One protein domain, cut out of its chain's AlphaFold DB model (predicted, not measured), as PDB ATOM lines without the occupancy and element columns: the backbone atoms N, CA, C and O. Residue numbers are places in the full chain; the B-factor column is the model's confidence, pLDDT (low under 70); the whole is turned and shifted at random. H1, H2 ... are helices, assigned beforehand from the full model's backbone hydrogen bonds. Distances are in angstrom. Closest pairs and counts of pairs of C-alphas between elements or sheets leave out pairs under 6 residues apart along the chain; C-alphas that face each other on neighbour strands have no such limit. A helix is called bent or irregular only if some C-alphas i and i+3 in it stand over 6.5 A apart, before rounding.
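This is residues 115 to 155 of the 155 residues of the protein "Membrane-bound metal-dependent hydrolase" of Natrinema versiforme JCM 10478 (UniProt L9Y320). Two helices make a wide, open V: the longer helix, H1, is one arm, the shorter H2 is the other, and the turn of residues 136 to 140 makes the corner. Nothing fills the space between the arms, and the last residues, 152 to 155, trail on beyond H2 as a tail. The printed part has 41 residues with two named helices, H1 then H2, and no named strand; its class is all helix. The whole is extended, with a radius of gyration of the C-alphas of 15.6 A, and flat, spanning 45 by 24 by 10 A.

The longest helix is H1, residues 117 to 135, with N-to-C direction (0.37, 0.93, 0.00). H2, residues 141 to 151, has N-to-C direction (0.94, -0.34, 0.08). The two helices are apart, with no C-alpha of the one within 8 A of the other. A tight link of 5 residues joins them. In both H1 and H2 every O i to N i+4 pair is within hydrogen-bond range. Residues 139 to 155, of which 141 to 151 belong to H2, stand free.

H1 begins at C-alpha 117 (32.613, 18.872, 43.947) and ends at C-alpha 135 (42.065, 44.259, 44.762), 27.1 A from first to last C-alpha. H2 measures 15.9 A from C-alpha 141 to C-alpha 151, the latter at (68.718, 35.715, 51.796). Neither helix is bent.

The two C-alphas farthest apart are those of Ala 117 and Gly 155, at 45.5 A. The printed part has no cut, and Gly 155 is the chain's last residue. The mean pLDDT of the printed part is 86.9, and residues 151 to 155 are under 70.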
ATOM      1  N   ILE A 115      39.766  15.867  41.947       94.31
ATOM      2  CA  ILE A 115      38.909  17.036  42.148       94.31
ATOM      3  C   ILE A 115      37.480  16.552  42.381       94.31
ATOM      4  O   ILE A 115      36.804  16.080  41.469       94.31
ATOM      5  N   SER A 116      37.018  16.700  43.618       94.06
ATOM      6  CA  SER A 116      35.622  16.487  43.993       94.06
ATOM      7  C   SER A 116      34.817  17.785  43.889       94.06
ATOM      8  O   SER A 116      35.386  18.876  43.917       94.06
ATOM      9  N   ALA A 117      33.482  17.692  43.869       94.25
ATOM     10  CA  ALA A 117      32.613  18.872  43.947       94.25
ATOM     11  C   ALA A 117      32.898  19.722  45.200       94.25
ATOM     12  O   ALA A 117      32.892  20.951  45.142       94.25
ATOM     13  N   TYR A 118      33.205  19.066  46.324       89.62
ATOM     14  CA  TYR A 118      33.603  19.733  47.562       89.62
ATOM     15  C   TYR A 118      34.901  20.535  47.376       89.62
ATOM     16  O   TYR A 118      34.950  21.721  47.698       89.62
ATOM     17  N   SER A 119      35.920  19.922  46.773       92.38
ATOM     18  CA  SER A 119      37.190  20.582  46.456       92.38
ATOM     19  C   SER A 119      37.018  21.740  45.473       92.38
ATOM     20  O   SER A 119      37.661  22.775  45.615       92.38
ATOM     21  N   SER A 120      36.124  21.611  44.488       95.81
ATOM     22  CA  SER A 120      35.829  22.692  43.541       95.81
ATOM     23  C   SER A 120      35.294  23.940  44.242       95.81
ATOM     24  O   SER A 120      35.709  25.049  43.906       95.81
ATOM     25  N   VAL A 121      34.427  23.777  45.250       95.00
ATOM     26  CA  VAL A 121      33.952  24.901  46.075       95.00
ATOM     27  C   VAL A 121      35.114  25.539  46.839       95.00
ATOM     28  O   VAL A 121      35.233  26.762  46.852       95.00
ATOM     29  N   GLN A 122      36.011  24.737  47.417       93.38
ATOM     30  CA  GLN A 122      37.199  25.252  48.109       93.38
ATOM     31  C   GLN A 122      38.119  26.045  47.168       93.38
ATOM     32  O   GLN A 122      38.552  27.142  47.519       93.38
ATOM     33  N   PHE A 123      38.365  25.555  45.949       95.81
ATOM     34  CA  PHE A 123      39.149  26.285  44.948       95.81
ATOM     35  C   PHE A 123      38.463  27.574  44.484       95.81
ATOM     36  O   PHE A 123      39.143  28.575  44.260       95.81
ATOM     37  N   ALA A 124      37.131  27.595  44.384       97.19
ATOM     38  CA  ALA A 124      36.386  28.815  44.081       97.19
ATOM     39  C   ALA A 124      36.518  29.859  45.205       97.19
ATOM     40  O   ALA A 124      36.731  31.040  44.926       97.19
ATOM     41  N   LEU A 125      36.460  29.431  46.471       95.44
ATOM     42  CA  LEU A 125      36.704  30.301  47.626       95.44
ATOM     43  C   LEU A 125      38.146  30.820  47.651       95.44
ATOM     44  O   LEU A 125      38.360  32.007  47.892       95.44
ATOM     45  N   LEU A 126      39.128  29.969  47.341       94.75
ATOM     46  CA  LEU A 126      40.525  30.382  47.195       94.75
ATOM     47  C   LEU A 126      40.682  31.427  46.083       94.75
ATOM     48  O   LEU A 126      41.326  32.454  46.290       94.75
ATOM     49  N   ALA A 127      40.065  31.209  44.921       97.56
ATOM     50  CA  ALA A 127      40.090  32.166  43.821       97.56
ATOM     51  C   ALA A 127      39.462  33.509  44.230       97.56
ATOM     52  O   ALA A 127      40.040  34.563  43.967       97.56
ATOM     53  N   ALA A 128      38.327  33.484  44.934       97.62
ATOM     54  CA  ALA A 128      37.704  34.687  45.479       97.62
ATOM     55  C   ALA A 128      38.632  35.413  46.470       97.62
ATOM     56  O   ALA A 128      38.806  36.627  46.361       97.62
ATOM     57  N   ALA A 129      39.287  34.682  47.377       93.75
ATOM     58  CA  ALA A 129      40.252  35.247  48.317       93.75
ATOM     59  C   ALA A 129      41.449  35.897  47.600       93.75
ATOM     60  O   ALA A 129      41.849  37.004  47.958       93.75
ATOM     61  N   ILE A 130      41.978  35.265  46.544       95.19
ATOM     62  CA  ILE A 130      43.050  35.828  45.708       95.19
ATOM     63  C   ILE A 130      42.584  37.111  45.008       95.19
ATOM     64  O   ILE A 130      43.328  38.090  44.974       95.19
ATOM     65  N   ILE A 131      41.356  37.139  44.477       97.31
ATOM     66  CA  ILE A 131      40.787  38.330  43.828       97.31
ATOM     67  C   ILE A 131      40.666  39.485  44.825       97.31
ATOM     68  O   ILE A 131      41.038  40.610  44.491       97.31
ATOM     69  N   VAL A 132      40.173  39.222  46.039       96.25
ATOM     70  CA  VAL A 132      40.085  40.234  47.104       96.25
ATOM     71  C   VAL A 132      41.481  40.728  47.484       96.25
ATOM     72  O   VAL A 132      41.733  41.926  47.431       96.25
ATOM     73  N   TRP A 133      42.428  39.822  47.743       94.50
ATOM     74  CA  TRP A 133      43.813  40.174  48.077       94.50
ATOM     75  C   TRP A 133      44.505  41.004  46.985       94.50
ATOM     76  O   TRP A 133      45.249  41.944  47.282       94.50
ATOM     77  N   TYR A 134      44.245  40.691  45.714       95.81
ATOM     78  CA  TYR A 134      44.731  41.469  44.577       95.81
ATOM     79  C   TYR A 134      44.111  42.870  44.540       95.81
ATOM     80  O   TYR A 134      44.836  43.855  44.383       95.81
ATOM     81  N   ARG A 135      42.788  42.976  44.726       96.56
ATOM     82  CA  ARG A 135      42.065  44.259  44.762       96.56
ATOM     83  C   ARG A 135      42.481  45.140  45.941       96.56
ATOM     84  O   ARG A 135      42.520  46.355  45.786       96.56
ATOM     85  N   ASP A 136      42.898  44.532  47.047       94.12
ATOM     86  CA  ASP A 136      43.451  45.211  48.225       94.12
ATOM     87  C   ASP A 136      44.917  45.662  48.041       94.12
ATOM     88  O   ASP A 136      45.548  46.171  48.969       94.12
ATOM     89  N   GLY A 137      45.495  45.491  46.846       93.94
ATOM     90  CA  GLY A 137      46.839  45.973  46.524       93.94
ATOM     91  C   GLY A 137      47.971  45.047  46.974       93.94
ATOM     92  O   GLY A 137      49.097  45.512  47.177       93.94
ATOM     93  N   LEU A 138      47.702  43.742  47.102       92.94
ATOM     94  CA  LEU A 138      48.690  42.697  47.417       92.94
ATOM     95  C   LEU A 138      49.426  42.929  48.755       92.94
ATOM     96  O   LEU A 138      50.668  42.899  48.804       92.94
ATOM     97  N   PRO A 139      48.700  43.178  49.865       90.94
ATOM     98  CA  PRO A 139      49.314  43.450  51.158       90.94
ATOM     99  C   PRO A 139      50.273  42.323  51.568       90.94
ATOM    100  O   PRO A 139      49.953  41.139  51.479       90.94
ATOM    101  N   GLY A 140      51.476  42.701  52.015       86.44
ATOM    102  CA  GLY A 140      52.536  41.777  52.443       86.44
ATOM    103  C   GLY A 140      53.504  41.309  51.346       86.44
ATOM    104  O   GLY A 140      54.639  40.956  51.675       86.44
ATOM    105  N   LEU A 141      53.143  41.391  50.057       87.50
ATOM    106  CA  LEU A 141      53.961  40.840  48.962       87.50
ATOM    107  C   LEU A 141      55.343  41.501  48.848       87.50
ATOM    108  O   LEU A 141      56.362  40.822  48.731       87.50
ATOM    109  N   LYS A 142      55.404  42.838  48.945       83.25
ATOM    110  CA  LYS A 142      56.673  43.590  48.884       83.25
ATOM    111  C   LYS A 142      57.636  43.208  50.012       83.25
ATOM    112  O   LYS A 142      58.848  43.236  49.810       83.25
ATOM    113  N   VAL A 143      57.111  42.873  51.191       81.75
ATOM    114  CA  VAL A 143      57.921  42.455  52.344       81.75
ATOM    115  C   VAL A 143      58.467  41.052  52.118       81.75
ATOM    116  O   VAL A 143      59.676  40.863  52.224       81.75
ATOM    117  N   ALA A 144      57.610  40.106  51.720       81.25
ATOM    118  CA  ALA A 144      58.029  38.744  51.393       81.25
ATOM    119  C   ALA A 144      59.128  38.736  50.317       81.25
ATOM    120  O   ALA A 144      60.187  38.141  50.506       81.25
ATOM    121  N   TRP A 145      58.934  39.500  49.239       83.88
ATOM    122  CA  TRP A 145      59.902  39.617  48.148       83.88
ATOM    123  C   TRP A 145      61.260  40.180  48.592       83.88
ATOM    124  O   TRP A 145      62.310  39.672  48.198       83.88
ATOM    125  N   ARG A 146      61.262  41.221  49.437       83.19
ATOM    126  CA  ARG A 146      62.500  41.795  49.992       83.19
ATOM    127  C   ARG A 146      63.231  40.805  50.898       83.19
ATOM    128  O   ARG A 146      64.454  40.726  50.819       83.19
ATOM    129  N   SER A 147      62.507  40.048  51.721       77.88
ATOM    130  CA  SER A 147      63.098  39.022  52.588       77.88
ATOM    131  C   SER A 147      63.767  37.911  51.782       77.88
ATOM    132  O   SER A 147      64.905  37.561  52.090       77.88
ATOM    133  N   VAL A 148      63.116  37.431  50.715       80.19
ATOM    134  CA  VAL A 148      63.690  36.433  49.796       80.19
ATOM    135  C   VAL A 148      64.954  36.976  49.128       80.19
ATOM    136  O   VAL A 148      65.998  36.339  49.202       80.19
ATOM    137  N   LYS A 149      64.916  38.190  48.562       80.88
ATOM    138  CA  LYS A 149      66.096  38.801  47.922       80.88
ATOM    139  C   LYS A 149      67.282  39.019  48.862       80.88
ATOM    140  O   LYS A 149      68.414  39.014  48.405       80.88
ATOM    141  N   ARG A 150      67.033  39.250  50.152       77.88
ATOM    142  CA  ARG A 150      68.090  39.472  51.147       77.88
ATOM    143  C   ARG A 150      68.822  38.181  51.541       77.88
ATOM    144  O   ARG A 150      69.950  38.272  52.009       77.88
ATOM    145  N   HIS A 151      68.185  37.020  51.375       65.81
ATOM    146  CA  HIS A 151      68.718  35.715  51.796       65.81
ATOM    147  C   HIS A 151      68.980  34.758  50.626       65.81
ATOM    148  O   HIS A 151      69.586  33.712  50.826       65.81
ATOM    149  N   ALA A 152      68.556  35.107  49.410       59.91
ATOM    150  CA  ALA A 152      69.063  34.482  48.202       59.91
ATOM    151  C   ALA A 152      70.504  34.981  47.985       59.91
ATOM    152  O   ALA A 152      70.680  36.190  47.802       59.91
ATOM    153  N   PRO A 153      71.534  34.114  48.027       54.34
ATOM    154  CA  PRO A 153      72.855  34.515  47.575       54.34
ATOM    155  C   PRO A 153      72.712  34.947  46.114       54.34
ATOM    156  O   PRO A 153      72.216  34.192  45.275       54.34
ATOM    157  N   LEU A 154      73.077  36.194  45.820       56.91
ATOM    158  CA  LEU A 154      73.431  36.555  44.455       56.91
ATOM    159  C   LEU A 154      74.578  35.611  44.074       56.91
ATOM    160  O   LEU A 154      75.520  35.471  44.858       56.91
ATOM    161  N   GLY A 155      74.414  34.902  42.957       51.47
ATOM    162  CA  GLY A 155      75.466  34.056  42.392       51.47
ATOM    163  C   GLY A 155      76.758  34.817  42.139       51.47
ATOM    164  O   GLY A 155      76.707  36.066  42.039       51.47
TER     165      GLY A 155